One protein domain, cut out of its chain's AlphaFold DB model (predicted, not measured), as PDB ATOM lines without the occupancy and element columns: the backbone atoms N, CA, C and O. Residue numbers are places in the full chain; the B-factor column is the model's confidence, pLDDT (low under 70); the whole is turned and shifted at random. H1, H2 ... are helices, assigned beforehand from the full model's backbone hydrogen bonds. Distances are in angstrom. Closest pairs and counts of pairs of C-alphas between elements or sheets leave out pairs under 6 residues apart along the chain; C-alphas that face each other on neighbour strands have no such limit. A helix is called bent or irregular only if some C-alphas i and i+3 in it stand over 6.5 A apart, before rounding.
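Overview. This is residues 2 to 124 of the 317 residues of the protein "PIR Superfamily Protein" of Plasmodium ovale curtisi (UniProt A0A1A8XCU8). Three long helices, H4, H5 and H6, stand side by side with their centres in a triangle, and two more helices cross them: H3 across H4, H2 across H5. H1 folds back at the far end of H2, where residues 8 to 13, of which 11 to 13 belong to H2, stick out; residues 113 to 124 fold back over H5 and H6. The printed part has 123 residues, with six named helices in the order H1 to H6 and no named strand: all helix, mostly crossed in packing. It is compact, with a radius of gyration of the C-alphas of 14.4 A, and spans 41 by 34 by 29 A.

Along the chain. The longest helices by residues are H4, residues 47 to 65, 26.9 A from first to last C-alpha, and H5, residues 73 to 91, 26.6 A. H6, residues 95 to 112, measures 25.9 A and ends at C-alpha 112 (-5.991, -41.415, 5.763). H3, residues 29 to 42, measures 20.0 A; H2, residues 11 to 24, 19.2 A. H1, residues 3 to 9, measures 9.9 A and begins at C-alpha 3 (23.832, -55.308, 19.509). H2 and H4 are irregular: C-alphas 12 and 15 are 7.9 A apart, C-alphas 48 and 51 7.5 A.

Arrangement. H4 is the hub, touching four helices. H4 and H5 form a helical hairpin at a shallow tilt of 5 degrees, opposite ways; their closest C-alphas, of Ile 63 and Cys 77, are 6.8 A apart. H6 touches H4 with residues 101 to 109 alone, the same way at 38 degrees, only just a steep tilt; the closest C-alphas, of Trp 61 and Val 105, are 6.5 A apart. H3 touches H4 at a steep tilt of 63 degrees, the closest C-alphas, of Phe 35 and Val 54, 5.6 A apart. H2 touches H5, residues 79 to 83 alone, only just about perpendicular at 70.5 degrees; the closest C-alphas, of Tyr 20 and Trp 83, are 6.4 A apart. H1 and H2 touch only at the corner, only just, with 3 pairs of C-alphas within 8 A; the closest are those of Gln 7 and Trp 17, 6.8 A. H2 and H6 are apart, as are H3 and H5. Every O i to N i+4 pair is within hydrogen-bond range in H1 and H6; in H2 7 of 10 are, in H3 8 of 10, in H4 13 of 15 and in H5 14 of 15.

Size, cuts and confidence. The two C-alphas farthest apart, of Glu 9 and Ile 111, are 43.9 A apart. The printed part has no cut, and no link is long. Mean pLDDT of the printed part is 83.6; residue 30, residues 66 to 74 and residue 124 are under 70.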
ATOM      1  N   ASP A   2      26.871 -52.697  21.654       74.31
ATOM      2  CA  ASP A   2      27.145 -53.669  20.585       74.31
ATOM      3  C   ASP A   2      26.001 -54.696  20.549       74.31
ATOM      4  O   ASP A   2      25.944 -55.611  21.377       74.31
ATOM      5  N   THR A   3      25.046 -54.487  19.638       75.94
ATOM      6  CA  THR A   3      23.832 -55.308  19.509       75.94
ATOM      7  C   THR A   3      24.148 -56.750  19.108       75.94
ATOM      8  O   THR A   3      23.482 -57.670  19.577       75.94
ATOM      9  N   GLU A   4      25.205 -56.980  18.324       81.75
ATOM     10  CA  GLU A   4      25.634 -58.328  17.937       81.75
ATOM     11  C   GLU A   4      26.206 -59.097  19.128       81.75
ATOM     12  O   GLU A   4      25.927 -60.285  19.316       81.75
ATOM     13  N   ARG A   5      27.012 -58.426  19.958       86.19
ATOM     14  CA  ARG A   5      27.506 -59.009  21.209       86.19
ATOM     15  C   ARG A   5      26.350 -59.369  22.133       86.19
ATOM     16  O   ARG A   5      26.327 -60.479  22.659       86.19
ATOM     17  N   TRP A   6      25.397 -58.462  22.300       84.75
ATOM     18  CA  TRP A   6      24.218 -58.683  23.134       84.75
ATOM     19  C   TRP A   6      23.364 -59.857  22.656       84.75
ATOM     20  O   TRP A   6      22.964 -60.689  23.466       84.75
ATOM     21  N   GLN A   7      23.166 -59.989  21.345       86.31
ATOM     22  CA  GLN A   7      22.470 -61.130  20.757       86.31
ATOM     23  C   GLN A   7      23.145 -62.470  21.074       86.31
ATOM     24  O   GLN A   7      22.456 -63.459  21.319       86.31
ATOM     25  N   ARG A   8      24.483 -62.510  21.092       89.31
ATOM     26  CA  ARG A   8      25.240 -63.720  21.452       89.31
ATOM     27  C   ARG A   8      25.203 -64.018  22.948       89.31
ATOM     28  O   ARG A   8      25.136 -65.181  23.325       89.31
ATOM     29  N   GLU A   9      25.291 -62.993  23.794       91.88
ATOM     30  CA  GLU A   9      25.321 -63.171  25.252       91.88
ATOM     31  C   GLU A   9      23.938 -63.489  25.839       91.88
ATOM     32  O   GLU A   9      23.852 -64.247  26.808       91.88
ATOM     33  N   TYR A  10      22.867 -62.963  25.234       92.38
ATOM     34  CA  TYR A  10      21.486 -63.068  25.714       92.38
ATOM     35  C   TYR A  10      20.534 -63.602  24.629       92.38
ATOM     36  O   TYR A  10      19.608 -62.907  24.202       92.38
ATOM     37  N   PRO A  11      20.721 -64.858  24.182       91.12
ATOM     38  CA  PRO A  11      19.956 -65.446  23.076       91.12
ATOM     39  C   PRO A  11      18.452 -65.588  23.361       91.12
ATOM     40  O   PRO A  11      17.654 -65.615  22.430       91.12
ATOM     41  N   PHE A  12      18.033 -65.612  24.629       91.19
ATOM     42  CA  PHE A  12      16.615 -65.640  25.015       91.19
ATOM     43  C   PHE A  12      15.856 -64.333  24.712       91.19
ATOM     44  O   PHE A  12      14.633 -64.307  24.808       91.19
ATOM     45  N   LEU A  13      16.565 -63.261  24.337       90.88
ATOM     46  CA  LEU A  13      15.994 -62.000  23.852       90.88
ATOM     47  C   LEU A  13      15.891 -61.960  22.312       90.88
ATOM     48  O   LEU A  13      15.769 -60.884  21.729       90.88
ATOM     49  N   ASN A  14      15.954 -63.114  21.630       87.38
ATOM     50  CA  ASN A  14      15.928 -63.223  20.162       87.38
ATOM     51  C   ASN A  14      14.790 -62.444  19.492       87.38
ATOM     52  O   ASN A  14      15.031 -61.827  18.461       87.38
ATOM     53  N   LYS A  15      13.606 -62.396  20.113       86.12
ATOM     54  CA  LYS A  15      12.448 -61.624  19.642       86.12
ATOM     55  C   LYS A  15      12.809 -60.170  19.302       86.12
ATOM     56  O   LYS A  15      12.377 -59.655  18.277       86.12
ATOM     57  N   ILE A  16      13.636 -59.525  20.127       88.00
ATOM     58  CA  ILE A  16      14.076 -58.135  19.926       88.00
ATOM     59  C   ILE A  16      15.001 -58.042  18.716       88.00
ATOM     60  O   ILE A  16      14.854 -57.167  17.866       88.00
ATOM     61  N   TRP A  17      15.952 -58.969  18.623       86.62
ATOM     62  CA  TRP A  17      16.935 -58.982  17.545       86.62
ATOM     63  C   TRP A  17      16.306 -59.307  16.195       86.62
ATOM     64  O   TRP A  17      16.741 -58.779  15.176       86.62
ATOM     65  N   ASP A  18      15.274 -60.143  16.183       88.50
ATOM     66  CA  ASP A  18      14.521 -60.450  14.975       88.50
ATOM     67  C   ASP A  18      13.713 -59.232  14.502       88.50
ATOM     68  O   ASP A  18      13.758 -58.919  13.313       88.50
ATOM     69  N   LEU A  19      13.123 -58.454  15.421       88.94
ATOM     70  CA  LEU A  19      12.521 -57.155  15.086       88.94
ATOM     71  C   LEU A  19      13.547 -56.156  14.547       88.94
ATOM     72  O   LEU A  19      13.272 -55.451  13.584       88.94
ATOM     73  N   TYR A  20      14.751 -56.097  15.117       90.06
ATOM     74  CA  TYR A  20      15.784 -55.174  14.633       90.06
ATOM     75  C   TYR A  20      16.216 -55.510  13.204       90.06
ATOM     76  O   TYR A  20      16.335 -54.609  12.375       90.06
ATOM     77  N   LYS A  21      16.378 -56.802  12.887       89.69
ATOM     78  CA  LYS A  21      16.630 -57.252  11.509       89.69
ATOM     79  C   LYS A  21      15.486 -56.848  10.580       89.69
ATOM     80  O   LYS A  21      15.728 -56.401   9.464       89.69
ATOM     81  N   GLU A  22      14.245 -56.985  11.036       89.88
ATOM     82  CA  GLU A  22      13.069 -56.573  10.271       89.88
ATOM     83  C   GLU A  22      13.043 -55.059  10.008       89.88
ATOM     84  O   GLU A  22      12.741 -54.617   8.893       89.88
ATOM     85  N   PHE A  23      13.425 -54.260  11.004       91.50
ATOM     86  CA  PHE A  23      13.536 -52.813  10.863       91.50
ATOM     87  C   PHE A  23      14.635 -52.408   9.878       91.50
ATOM     88  O   PHE A  23      14.438 -51.473   9.098       91.50
ATOM     89  N   ASP A  24      15.751 -53.136   9.857       90.75
ATOM     90  CA  ASP A  24      16.856 -52.903   8.926       90.75
ATOM     91  C   ASP A  24      16.549 -53.348   7.487       90.75
ATOM     92  O   ASP A  24      17.184 -52.852   6.548       90.75
ATOM     93  N   ASN A  25      15.571 -54.240   7.284       88.31
ATOM     94  CA  ASN A  25      15.189 -54.694   5.949       88.31
ATOM     95  C   ASN A  25      14.660 -53.532   5.091       88.31
ATOM     96  O   ASN A  25      13.882 -52.699   5.581       88.31
ATOM     97  N   PRO A  26      15.004 -53.487   3.793       81.50
ATOM     98  CA  PRO A  26      14.440 -52.498   2.888       81.50
ATOM     99  C   PRO A  26      12.913 -52.680   2.740       81.50
ATOM    100  O   PRO A  26      12.381 -53.764   3.002       81.50
ATOM    101  N   PRO A  27      12.185 -51.629   2.322       77.62
ATOM    102  CA  PRO A  27      10.802 -51.765   1.873       77.62
ATOM    103  C   PRO A  27      10.679 -52.764   0.720       77.62
ATOM    104  O   PRO A  27      11.617 -52.954  -0.048       77.62
ATOM    105  N   LEU A  28       9.484 -53.335   0.546       75.38
ATOM    106  CA  LEU A  28       9.142 -54.041  -0.690       75.38
ATOM    107  C   LEU A  28       9.240 -53.077  -1.881       75.38
ATOM    108  O   LEU A  28       8.810 -51.927  -1.767       75.38
ATOM    109  N   ASP A  29       9.731 -53.561  -3.025       70.12
ATOM    110  CA  ASP A  29      10.061 -52.747  -4.209       70.12
ATOM    111  C   ASP A  29       8.950 -51.769  -4.630       70.12
ATOM    112  O   ASP A  29       9.224 -50.633  -5.010       70.12
ATOM    113  N   TYR A  30       7.679 -52.170  -4.518       69.56
ATOM    114  CA  TYR A  30       6.544 -51.325  -4.907       69.56
ATOM    115  C   TYR A  30       6.242 -50.185  -3.916       69.56
ATOM    116  O   TYR A  30       5.730 -49.153  -4.337       69.56
ATOM    117  N   LYS A  31       6.562 -50.340  -2.620       72.19
ATOM    118  CA  LYS A  31       6.466 -49.257  -1.616       72.19
ATOM    119  C   LYS A  31       7.758 -48.446  -1.522       72.19
ATOM    120  O   LYS A  31       7.736 -47.320  -1.032       72.19
ATOM    121  N   PHE A  32       8.877 -49.005  -1.989       72.38
ATOM    122  CA  PHE A  32      10.181 -48.352  -1.954       72.38
ATOM    123  C   PHE A  32      10.147 -46.997  -2.659       72.38
ATOM    124  O   PHE A  32      10.536 -46.008  -2.053       72.38
ATOM    125  N   LEU A  33       9.624 -46.939  -3.889       70.62
ATOM    126  CA  LEU A  33       9.563 -45.696  -4.668       70.62
ATOM    127  C   LEU A  33       8.752 -44.601  -3.960       70.62
ATOM    128  O   LEU A  33       9.181 -43.453  -3.918       70.62
ATOM    129  N   GLU A  34       7.625 -44.957  -3.338       79.62
ATOM    130  CA  GLU A  34       6.798 -43.988  -2.615       79.62
ATOM    131  C   GLU A  34       7.537 -43.393  -1.406       79.62
ATOM    132  O   GLU A  34       7.517 -42.176  -1.191       79.62
ATOM    133  N   PHE A  35       8.196 -44.234  -0.606       82.00
ATOM    134  CA  PHE A  35       8.960 -43.767   0.550       82.00
ATOM    135  C   PHE A  35      10.228 -43.016   0.137       82.00
ATOM    136  O   PHE A  35      10.578 -42.023   0.774       82.00
ATOM    137  N   ASP A  36      10.888 -43.447  -0.937       82.56
ATOM    138  CA  ASP A  36      12.086 -42.817  -1.490       82.56
ATOM    139  C   ASP A  36      11.812 -41.390  -1.972       82.56
ATOM    140  O   ASP A  36      12.560 -40.464  -1.635       82.56
ATOM    141  N   ASP A  37      10.701 -41.193  -2.684       84.38
ATOM    142  CA  ASP A  37      10.265 -39.878  -3.143       84.38
ATOM    143  C   ASP A  37       9.966 -38.968  -1.947       84.38
ATOM    144  O   ASP A  37      10.556 -37.889  -1.835       84.38
ATOM    145  N   LYS A  38       9.134 -39.419  -0.993       85.81
ATOM    146  CA  LYS A  38       8.827 -38.658   0.236       85.81
ATOM    147  C   LYS A  38      10.103 -38.273   0.983       85.81
ATOM    148  O   LYS A  38      10.276 -37.111   1.350       85.81
ATOM    149  N   CYS A  39      11.022 -39.215   1.166       88.69
ATOM    150  CA  CYS A  39      12.286 -38.965   1.848       88.69
ATOM    151  C   CYS A  39      13.185 -37.988   1.097       88.69
ATOM    152  O   CYS A  39      13.805 -37.142   1.735       88.69
ATOM    153  N   SER A  40      13.205 -38.033  -0.236       86.75
ATOM    154  CA  SER A  40      13.955 -37.074  -1.054       86.75
ATOM    155  C   SER A  40      13.471 -35.634  -0.835       86.75
ATOM    156  O   SER A  40      14.294 -34.720  -0.775       86.75
ATOM    157  N   PHE A  41      12.164 -35.429  -0.626       85.75
ATOM    158  CA  PHE A  41      11.617 -34.126  -0.225       85.75
ATOM    159  C   PHE A  41      11.957 -33.759   1.228       85.75
ATOM    160  O   PHE A  41      12.276 -32.607   1.510       85.75
ATOM    161  N   ILE A  42      11.902 -34.718   2.159       86.56
ATOM    162  CA  ILE A  42      12.108 -34.469   3.597       86.56
ATOM    163  C   ILE A  42      13.549 -34.056   3.913       86.56
ATOM    164  O   ILE A  42      13.745 -33.143   4.722       86.56
ATOM    165  N   ILE A  43      14.532 -34.730   3.305       85.88
ATOM    166  CA  ILE A  43      15.959 -34.570   3.625       85.88
ATOM    167  C   ILE A  43      16.607 -33.352   2.952       85.88
ATOM    168  O   ILE A  43      17.749 -33.034   3.273       85.88
ATOM    169  N   GLU A  44      15.907 -32.670   2.036       81.44
ATOM    170  CA  GLU A  44      16.332 -31.398   1.415       81.44
ATOM    171  C   GLU A  44      17.784 -31.415   0.881       81.44
ATOM    172  O   GLU A  44      18.523 -30.439   0.983       81.44
ATOM    173  N   GLY A  45      18.218 -32.546   0.314       72.75
ATOM    174  CA  GLY A  45      19.570 -32.722  -0.233       72.75
ATOM    175  C   GLY A  45      20.594 -33.369   0.712       72.75
ATOM    176  O   GLY A  45      21.723 -33.613   0.284       72.75
ATOM    177  N   GLN A  46      20.223 -33.728   1.946       74.12
ATOM    178  CA  GLN A  46      21.034 -34.561   2.852       74.12
ATOM    179  C   GLN A  46      20.997 -36.040   2.428       74.12
ATOM    180  O   GLN A  46      20.466 -36.906   3.126       74.12
ATOM    181  N   ASN A  47      21.553 -36.336   1.252       80.62
ATOM    182  CA  ASN A  47      21.491 -37.662   0.628       80.62
ATOM    183  C   ASN A  47      22.107 -38.778   1.490       80.62
ATOM    184  O   ASN A  47      21.712 -39.935   1.363       80.62
ATOM    185  N   GLU A  48      23.031 -38.441   2.389       84.56
ATOM    186  CA  GLU A  48      23.644 -39.375   3.342       84.56
ATOM    187  C   GLU A  48      22.652 -39.991   4.340       84.56
ATOM    188  O   GLU A  48      22.889 -41.090   4.835       84.56
ATOM    189  N   HIS A  49      21.504 -39.346   4.582       85.88
ATOM    190  CA  HIS A  49      20.443 -39.860   5.456       85.88
ATOM    191  C   HIS A  49      19.273 -40.491   4.693       85.88
ATOM    192  O   HIS A  49      18.281 -40.884   5.307       85.88
ATOM    193  N   LYS A  50      19.368 -40.606   3.362       87.69
ATOM    194  CA  LYS A  50      18.266 -41.075   2.513       87.69
ATOM    195  C   LYS A  50      17.839 -42.508   2.842       87.69
ATOM    196  O   LYS A  50      16.662 -42.737   3.106       87.69
ATOM    197  N   ASP A  51      18.787 -43.446   2.903       86.44
ATOM    198  CA  ASP A  51      18.511 -44.849   3.261       86.44
ATOM    199  C   ASP A  51      17.846 -44.955   4.639       86.44
ATOM    200  O   ASP A  51      16.837 -45.642   4.813       86.44
ATOM    201  N   THR A  52      18.362 -44.214   5.623       88.06
ATOM    202  CA  THR A  52      17.796 -44.260   6.968       88.06
ATOM    203  C   THR A  52      16.415 -43.626   7.038       88.06
ATOM    204  O   THR A  52      15.552 -44.175   7.716       88.06
ATOM    205  N   CYS A  53      16.171 -42.533   6.308       90.81
ATOM    206  CA  CYS A  53      14.841 -41.943   6.183       90.81
ATOM    207  C   CYS A  53      13.838 -42.964   5.633       90.81
ATOM    208  O   CYS A  53      12.766 -43.134   6.210       90.81
ATOM    209  N   VAL A  54      14.197 -43.686   4.566       90.62
ATOM    210  CA  VAL A  54      13.312 -44.685   3.946       90.62
ATOM    211  C   VAL A  54      12.979 -45.807   4.933       90.62
ATOM    212  O   VAL A  54      11.812 -46.178   5.067       90.62
ATOM    213  N   LYS A  55      13.970 -46.312   5.679       90.81
ATOM    214  CA  LYS A  55      13.754 -47.330   6.724       90.81
ATOM    215  C   LYS A  55      12.867 -46.815   7.857       90.81
ATOM    216  O   LYS A  55      11.913 -47.487   8.237       90.81
ATOM    217  N   LEU A  56      13.154 -45.617   8.367       91.50
ATOM    218  CA  LEU A  56      12.357 -44.930   9.388       91.50
ATOM    219  C   LEU A  56      10.892 -44.819   8.970       91.50
ATOM    220  O   LEU A  56      10.010 -45.252   9.705       91.50
ATOM    221  N   PHE A  57      10.647 -44.291   7.770       90.38
ATOM    222  CA  PHE A  57       9.305 -44.092   7.243       90.38
ATOM    223  C   PHE A  57       8.576 -45.426   7.060       90.38
ATOM    224  O   PHE A  57       7.443 -45.561   7.511       90.38
ATOM    225  N   LYS A  58       9.236 -46.434   6.465       90.38
ATOM    226  CA  LYS A  58       8.678 -47.784   6.271       90.38
ATOM    227  C   LYS A  58       8.204 -48.386   7.591       90.38
ATOM    228  O   LYS A  58       7.074 -48.851   7.681       90.38
ATOM    229  N   ASN A  59       9.083 -48.405   8.591       90.31
ATOM    230  CA  ASN A  59       8.804 -49.042   9.874       90.31
ATOM    231  C   ASN A  59       7.730 -48.283  10.650       90.31
ATOM    232  O   ASN A  59       6.802 -48.904  11.157       90.31
ATOM    233  N   LEU A  60       7.819 -46.951  10.696       90.25
ATOM    234  CA  LEU A  60       6.830 -46.139  11.392       90.25
ATOM    235  C   LEU A  60       5.450 -46.258  10.738       90.25
ATOM    236  O   LEU A  60       4.467 -46.465  11.439       90.25
ATOM    237  N   TRP A  61       5.384 -46.216   9.402       87.38
ATOM    238  CA  TRP A  61       4.138 -46.448   8.674       87.38
ATOM    239  C   TRP A  61       3.562 -47.836   8.969       87.38
ATOM    240  O   TRP A  61       2.374 -47.938   9.244       87.38
ATOM    241  N   SER A  62       4.393 -48.888   8.960       86.19
ATOM    242  CA  SER A  62       3.962 -50.259   9.287       86.19
ATOM    243  C   SER A  62       3.317 -50.322  10.668       86.19
ATOM    244  O   SER A  62       2.191 -50.781  10.789       86.19
ATOM    245  N   ILE A  63       3.988 -49.776  11.687       85.31
ATOM    246  CA  ILE A  63       3.485 -49.757  13.069       85.31
ATOM    247  C   ILE A  63       2.155 -48.998  13.166       85.31
ATOM    248  O   ILE A  63       1.291 -49.368  13.952       85.31
ATOM    249  N   THR A  64       1.990 -47.930  12.386       82.69
ATOM    250  CA  THR A  64       0.790 -47.092  12.436       82.69
ATOM    251  C   THR A  64      -0.401 -47.656  11.659       82.69
ATOM    252  O   THR A  64      -1.541 -47.444  12.080       82.69
ATOM    253  N   ASP A  65      -0.145 -48.363  10.559       78.56
ATOM    254  CA  ASP A  65      -1.142 -48.961   9.656       78.56
ATOM    255  C   ASP A  65      -1.573 -50.375  10.104       78.56
ATOM    256  O   ASP A  65      -2.701 -50.807   9.856       78.56
ATOM    257  N   GLU A  66      -0.707 -51.119  10.803       69.81
ATOM    258  CA  GLU A  66      -0.996 -52.491  11.232       69.81
ATOM    259  C   GLU A  66      -1.894 -52.545  12.477       69.81
ATOM    260  O   GLU A  66      -1.487 -52.223  13.587       69.81
ATOM    261  N   MET A  67      -3.125 -53.040  12.298       55.19
ATOM    262  CA  MET A  67      -4.090 -53.268  13.387       55.19
ATOM    263  C   MET A  67      -3.969 -54.648  14.067       55.19
ATOM    264  O   MET A  67      -4.889 -55.035  14.790       55.19
ATOM    265  N   ASN A  68      -2.969 -55.485  13.739       51.81
ATOM    266  CA  ASN A  68      -3.071 -56.913  14.079       51.81
ATOM    267  C   ASN A  68      -1.760 -57.725  14.053       51.81
ATOM    268  O   ASN A  68      -1.675 -58.752  13.377       51.81
ATOM    269  N   ASP A  69      -0.762 -57.319  14.834       53.97
ATOM    270  CA  ASP A  69       0.364 -58.202  15.140       53.97
ATOM    271  C   ASP A  69       0.138 -59.013  16.417       53.97
ATOM    272  O   ASP A  69      -0.525 -58.589  17.361       53.97
ATOM    273  N   ASN A  70       0.767 -60.190  16.478       54.53
ATOM    274  CA  ASN A  70       0.843 -61.004  17.697       54.53
ATOM    275  C   ASN A  70       1.651 -60.319  18.827       54.53
ATOM    276  O   ASN A  70       1.620 -60.785  19.968       54.53
ATOM    277  N   LEU A  71       2.388 -59.239  18.523       62.50
ATOM    278  CA  LEU A  71       2.919 -58.288  19.503       62.50
ATOM    279  C   LEU A  71       1.880 -57.200  19.751       62.50
ATOM    280  O   LEU A  71       1.378 -56.613  18.799       62.50
ATOM    281  N   GLY A  72       1.640 -56.846  21.013       62.06
ATOM    282  CA  GLY A  72       0.880 -55.632  21.304       62.06
ATOM    283  C   GLY A  72       1.550 -54.416  20.655       62.06
ATOM    284  O   GLY A  72       2.765 -54.258  20.763       62.06
ATOM    285  N   GLU A  73       0.764 -53.554  20.008       59.50
ATOM    286  CA  GLU A  73       1.220 -52.368  19.257       59.50
ATOM    287  C   GLU A  73       2.226 -51.501  20.051       59.50
ATOM    288  O   GLU A  73       3.233 -51.030  19.515       59.50
ATOM    289  N   ASN A  74       2.011 -51.380  21.367       68.12
ATOM    290  CA  ASN A  74       2.902 -50.662  22.281       68.12
ATOM    291  C   ASN A  74       4.311 -51.278  22.364       68.12
ATOM    292  O   ASN A  74       5.288 -50.542  22.437       68.12
ATOM    293  N   GLU A  75       4.438 -52.609  22.328       77.25
ATOM    294  CA  GLU A  75       5.730 -53.301  22.448       77.25
ATOM    295  C   GLU A  75       6.594 -53.067  21.197       77.25
ATOM    296  O   GLU A  75       7.789 -52.778  21.295       77.25
ATOM    297  N   ARG A  76       5.985 -53.111  20.001       85.06
ATOM    298  CA  ARG A  76       6.706 -52.881  18.739       85.06
ATOM    299  C   ARG A  76       7.177 -51.432  18.610       85.06
ATOM    300  O   ARG A  76       8.320 -51.209  18.212       85.06
ATOM    301  N   CYS A  77       6.350 -50.461  19.004       86.81
ATOM    302  CA  CYS A  77       6.748 -49.051  19.042       86.81
ATOM    303  C   CYS A  77       7.899 -48.792  20.034       86.81
ATOM    304  O   CYS A  77       8.823 -48.035  19.719       86.81
ATOM    305  N   THR A  78       7.897 -49.449  21.200       85.25
ATOM    306  CA  THR A  78       9.010 -49.374  22.163       85.25
ATOM    307  C   THR A  78      10.309 -49.884  21.543       85.25
ATOM    308  O   THR A  78      11.301 -49.151  21.502       85.25
ATOM    309  N   TYR A  79      10.307 -51.091  20.968       87.56
ATOM    310  CA  TYR A  79      11.508 -51.637  20.327       87.56
ATOM    311  C   TYR A  79      11.966 -50.818  19.120       87.56
ATOM    312  O   TYR A  79      13.172 -50.693  18.902       87.56
ATOM    313  N   PHE A  80      11.038 -50.230  18.362       91.12
ATOM    314  CA  PHE A  80      11.369 -49.334  17.257       91.12
ATOM    315  C   PHE A  80      12.100 -48.075  17.738       91.12
ATOM    316  O   PHE A  80      13.130 -47.718  17.168       91.12
ATOM    317  N   ASN A  81      11.640 -47.441  18.820       90.00
ATOM    318  CA  ASN A  81      12.332 -46.292  19.414       90.00
ATOM    319  C   ASN A  81      13.731 -46.664  19.944       90.00
ATOM    320  O   ASN A  81      14.687 -45.912  19.750       90.00
ATOM    321  N   MET A  82      13.887 -47.848  20.547       88.50
ATOM    322  CA  MET A  82      15.198 -48.349  20.990       88.50
ATOM    323  C   MET A  82      16.143 -48.616  19.809       88.50
ATOM    324  O   MET A  82      17.308 -48.221  19.850       88.50
ATOM    325  N   TRP A  83      15.649 -49.245  18.736       91.50
ATOM    326  CA  TRP A  83      16.404 -49.442  17.494       91.50
ATOM    327  C   TRP A  83      16.836 -48.100  16.905       91.50
ATOM    328  O   TRP A  83      18.003 -47.914  16.561       91.50
ATOM    329  N   LEU A  84      15.914 -47.138  16.852       91.94
ATOM    330  CA  LEU A  84      16.153 -45.816  16.296       91.94
ATOM    331  C   LEU A  84      17.251 -45.056  17.041       91.94
ATOM    332  O   LEU A  84      18.070 -44.410  16.392       91.94
ATOM    333  N   TYR A  85      17.327 -45.172  18.368       89.94
ATOM    334  CA  TYR A  85      18.452 -44.625  19.128       89.94
ATOM    335  C   TYR A  85      19.800 -45.135  18.585       89.94
ATOM    336  O   TYR A  85      20.699 -44.339  18.305       89.94
ATOM    337  N   TYR A  86      19.932 -46.445  18.354       87.25
ATOM    338  CA  TYR A  86      21.172 -47.022  17.830       87.25
ATOM    339  C   TYR A  86      21.489 -46.553  16.412       87.25
ATOM    340  O   TYR A  86      22.647 -46.256  16.112       87.25
ATOM    341  N   GLN A  87      20.477 -46.441  15.551       89.19
ATOM    342  CA  GLN A  87      20.668 -45.923  14.195       89.19
ATOM    343  C   GLN A  87      21.074 -44.449  14.206       89.19
ATOM    344  O   GLN A  87      21.998 -44.056  13.489       89.19
ATOM    345  N   ALA A  88      20.424 -43.641  15.047       89.69
ATOM    346  CA  ALA A  88      20.719 -42.227  15.199       89.69
ATOM    347  C   ALA A  88      22.146 -41.998  15.699       89.69
ATOM    348  O   ALA A  88      22.857 -41.154  15.153       89.69
ATOM    349  N   GLU A  89      22.606 -42.796  16.663       87.12
ATOM    350  CA  GLU A  89      23.981 -42.728  17.155       87.12
ATOM    351  C   GLU A  89      25.009 -43.224  16.135       87.12
ATOM    352  O   GLU A  89      26.066 -42.605  15.984       87.12
ATOM    353  N   LYS A  90      24.717 -44.315  15.420       87.44
ATOM    354  CA  LYS A  90      25.633 -44.907  14.436       87.44
ATOM    355  C   LYS A  90      25.817 -44.014  13.213       87.44
ATOM    356  O   LYS A  90      26.947 -43.792  12.787       87.44
ATOM    357  N   TYR A  91      24.718 -43.502  12.661       87.38
ATOM    358  CA  TYR A  91      24.713 -42.718  11.423       87.38
ATOM    359  C   TYR A  91      24.615 -41.207  11.654       87.38
ATOM    360  O   TYR A  91      24.492 -40.452  10.694       87.38
ATOM    361  N   LYS A  92      24.684 -40.766  12.917       88.81
ATOM    362  CA  LYS A  92      24.654 -39.351  13.322       88.81
ATOM    363  C   LYS A  92      23.459 -38.597  12.742       88.81
ATOM    364  O   LYS A  92      23.586 -37.481  12.253       88.81
ATOM    365  N   ILE A  93      22.289 -39.224  12.836       88.31
ATOM    366  CA  ILE A  93      21.039 -38.686  12.299       88.31
ATOM    367  C   ILE A  93      20.599 -37.485  13.148       88.31
ATOM    368  O   ILE A  93      20.492 -37.609  14.375       88.31
ATOM    369  N   PRO A  94      20.300 -36.331  12.533       89.31
ATOM    370  CA  PRO A  94      19.793 -35.172  13.253       89.31
ATOM    371  C   PRO A  94      18.440 -35.455  13.922       89.31
ATOM    372  O   PRO A  94      17.526 -36.007  13.314       89.31
ATOM    373  N   GLU A  95      18.273 -35.029  15.175       88.00
ATOM    374  CA  GLU A  95      17.024 -35.256  15.922       88.00
ATOM    375  C   GLU A  95      15.827 -34.544  15.283       88.00
ATOM    376  O   GLU A  95      14.743 -35.109  15.206       88.00
ATOM    377  N   ASN A  96      16.029 -33.339  14.756       88.62
ATOM    378  CA  ASN A  96      14.991 -32.602  14.040       88.62
ATOM    379  C   ASN A  96      14.522 -33.333  12.770       88.62
ATOM    380  O   ASN A  96      13.366 -33.183  12.383       88.62
ATOM    381  N   LEU A  97      15.391 -34.120  12.122       89.94
ATOM    382  CA  LEU A  97      14.998 -34.961  10.991       89.94
ATOM    383  C   LEU A  97      14.096 -36.108  11.462       89.94
ATOM    384  O   LEU A  97      13.064 -36.361  10.845       89.94
ATOM    385  N   ILE A  98      14.451 -36.752  12.576       92.44
ATOM    386  CA  ILE A  98      13.629 -37.798  13.197       92.44
ATOM    387  C   ILE A  98      12.254 -37.234  13.582       92.44
ATOM    388  O   ILE A  98      11.238 -37.769  13.145       92.44
ATOM    389  N   GLU A  99      12.212 -36.121  14.323       91.75
ATOM    390  CA  GLU A  99      10.960 -35.463  14.728       91.75
ATOM    391  C   GLU A  99      10.100 -35.083  13.507       91.75
ATOM    392  O   GLU A  99       8.894 -35.330  13.500       91.75
ATOM    393  N   LYS A 100      10.714 -34.549  12.439       91.25
ATOM    394  CA  LYS A 100      10.018 -34.214  11.184       91.25
ATOM    395  C   LYS A 100       9.371 -35.447  10.545       91.25
ATOM    396  O   LYS A 100       8.228 -35.356  10.107       91.25
ATOM    397  N   ILE A 101      10.065 -36.587  10.499       91.94
ATOM    398  CA  ILE A 101       9.524 -37.831   9.926       91.94
ATOM    399  C   ILE A 101       8.342 -38.345  10.754       91.94
ATOM    400  O   ILE A 101       7.313 -38.682  10.172       91.94
ATOM    401  N   PHE A 102       8.462 -38.364  12.087       92.94
ATOM    402  CA  PHE A 102       7.374 -38.814  12.959       92.94
ATOM    403  C   PHE A 102       6.107 -37.980  12.779       92.94
ATOM    404  O   PHE A 102       5.042 -38.548  12.554       92.94
ATOM    405  N   ASN A 103       6.242 -36.653  12.780       91.50
ATOM    406  CA  ASN A 103       5.105 -35.754  12.586       91.50
ATOM    407  C   ASN A 103       4.443 -35.959  11.215       91.50
ATOM    408  O   ASN A 103       3.224 -36.013  11.127       91.50
ATOM    409  N   ILE A 104       5.230 -36.129  10.144       90.06
ATOM    410  CA  ILE A 104       4.683 -36.367   8.799       90.06
ATOM    411  C   ILE A 104       3.891 -37.675   8.747       90.06
ATOM    412  O   ILE A 104       2.813 -37.710   8.157       90.06
ATOM    413  N   VAL A 105       4.416 -38.758   9.326       89.44
ATOM    414  CA  VAL A 105       3.703 -40.043   9.333       89.44
ATOM    415  C   VAL A 105       2.429 -39.950  10.169       89.44
ATOM    416  O   VAL A 105       1.384 -40.406   9.708       89.44
ATOM    417  N   GLU A 106       2.491 -39.313  11.340       89.44
ATOM    418  CA  GLU A 106       1.326 -39.069  12.196       89.44
ATOM    419  C   GLU A 106       0.246 -38.258  11.460       89.44
ATOM    420  O   GLU A 106      -0.905 -38.689  11.403       89.44
ATOM    421  N   ASP A 107       0.615 -37.155  10.804       89.56
ATOM    422  CA  ASP A 107      -0.311 -36.321  10.030       89.56
ATOM    423  C   ASP A 107      -0.979 -37.112   8.892       89.56
ATOM    424  O   ASP A 107      -2.198 -37.051   8.707       89.56
ATOM    425  N   ILE A 108      -0.201 -37.897   8.134       87.56
ATOM    426  CA  ILE A 108      -0.736 -38.733   7.048       87.56
ATOM    427  C   ILE A 108      -1.683 -39.797   7.615       87.56
ATOM    428  O   ILE A 108      -2.739 -40.041   7.026       87.56
ATOM    429  N   ALA A 109      -1.332 -40.423   8.736       86.44
ATOM    430  CA  ALA A 109      -2.137 -41.460   9.368       86.44
ATOM    431  C   ALA A 109      -3.466 -40.922   9.914       86.44
ATOM    432  O   ALA A 109      -4.503 -41.555   9.726       86.44
ATOM    433  N   ILE A 110      -3.455 -39.740  10.536       87.19
ATOM    434  CA  ILE A 110      -4.664 -39.073  11.043       87.19
ATOM    435  C   ILE A 110      -5.645 -38.767   9.906       87.19
ATOM    436  O   ILE A 110      -6.857 -38.861  10.095       87.19
ATOM    437  N   ILE A 111      -5.136 -38.402   8.727       86.69
ATOM    438  CA  ILE A 111      -5.971 -38.043   7.576       86.69
ATOM    439  C   ILE A 111      -6.519 -39.282   6.860       86.69
ATOM    440  O   ILE A 111      -7.664 -39.263   6.409       86.69
ATOM    441  N   ASN A 112      -5.707 -40.334   6.713       83.75
ATOM    442  CA  ASN A 112      -5.991 -41.415   5.763       83.75
ATOM    443  C   ASN A 112      -6.437 -42.738   6.398       83.75
ATOM    444  O   ASN A 112      -6.946 -43.592   5.673       83.75
ATOM    445  N   LEU A 113      -6.253 -42.936   7.708       82.56
ATOM    446  CA  LEU A 113      -6.564 -44.206   8.371       82.56
ATOM    447  C   LEU A 113      -7.788 -44.073   9.286       82.56
ATOM    448  O   LEU A 113      -7.831 -43.221  10.168       82.56
ATOM    449  N   GLU A 114      -8.772 -44.964   9.112       77.00
ATOM    450  CA  GLU A 114      -9.972 -45.017   9.969       77.00
ATOM    451  C   GLU A 114      -9.648 -45.434  11.412       77.00
ATOM    452  O   GLU A 114     -10.324 -45.021  12.356       77.00
ATOM    453  N   LYS A 115      -8.610 -46.258  11.586       74.94
ATOM    454  CA  LYS A 115      -7.981 -46.555  12.875       74.94
ATOM    455  C   LYS A 115      -6.478 -46.556  12.667       74.94
ATOM    456  O   LYS A 115      -6.003 -47.075  11.663       74.94
ATOM    457  N   ASN A 116      -5.756 -45.993  13.618       71.44
ATOM    458  CA  ASN A 116      -4.307 -45.937  13.596       71.44
ATOM    459  C   ASN A 116      -3.758 -46.213  14.995       71.44
ATOM    460  O   ASN A 116      -4.426 -45.952  16.000       71.44
ATOM    461  N   SER A 117      -2.535 -46.734  15.037       75.69
ATOM    462  CA  SER A 117      -1.743 -46.803  16.261       75.69
ATOM    463  C   SER A 117      -0.654 -45.738  16.202       75.69
ATOM    464  O   SER A 117       0.318 -45.837  15.448       75.69
ATOM    465  N   ILE A 118      -0.839 -44.648  16.947       81.38
ATOM    466  CA  ILE A 118       0.131 -43.550  16.938       81.38
ATOM    467  C   ILE A 118       1.350 -43.969  17.763       81.38
ATOM    468  O   ILE A 118       1.343 -43.896  18.995       81.38
ATOM    469  N   CYS A 119       2.418 -44.368  17.074       86.56
ATOM    470  CA  CYS A 119       3.721 -44.582  17.684       86.56
ATOM    471  C   CYS A 119       4.418 -43.238  17.890       86.56
ATOM    472  O   CYS A 119       4.845 -42.581  16.942       86.56
ATOM    473  N   LYS A 120       4.524 -42.814  19.150       88.44
ATOM    474  CA  LYS A 120       5.159 -41.541  19.494       88.44
ATOM    475  C   LYS A 120       6.673 -41.685  19.504       88.44
ATOM    476  O   LYS A 120       7.207 -42.682  19.993       88.44
ATOM    477  N   TYR A 121       7.350 -40.654  19.011       89.88
ATOM    478  CA  TYR A 121       8.795 -40.564  19.131       89.88
ATOM    479  C   TYR A 121       9.186 -40.397  20.597       89.88
ATOM    480  O   TYR A 121       8.830 -39.411  21.249       89.88
ATOM    481  N   ASP A 122       9.946 -41.362  21.095       82.44
ATOM    482  CA  ASP A 122      10.568 -41.305  22.398       82.44
ATOM    483  C   ASP A 122      11.976 -40.718  22.266       82.44
ATOM    484  O   ASP A 122      12.953 -41.415  21.979       82.44
ATOM    485  N   SER A 123      12.075 -39.394  22.411       77.44
ATOM    486  CA  SER A 123      13.353 -38.698  22.286       77.44
ATOM    487  C   SER A 123      14.328 -39.147  23.374       77.44
ATOM    488  O   SER A 123      14.227 -38.775  24.546       77.44
ATOM    489  N   TYR A 124      15.359 -39.861  22.929       66.50
ATOM    490  CA  TYR A 124      16.502 -40.293  23.727       66.50
ATOM    491  C   TYR A 124      17.327 -39.121  24.288       66.50
ATOM    492  O   TYR A 124      18.068 -39.294  25.249       66.50
TER     493      TYR A 124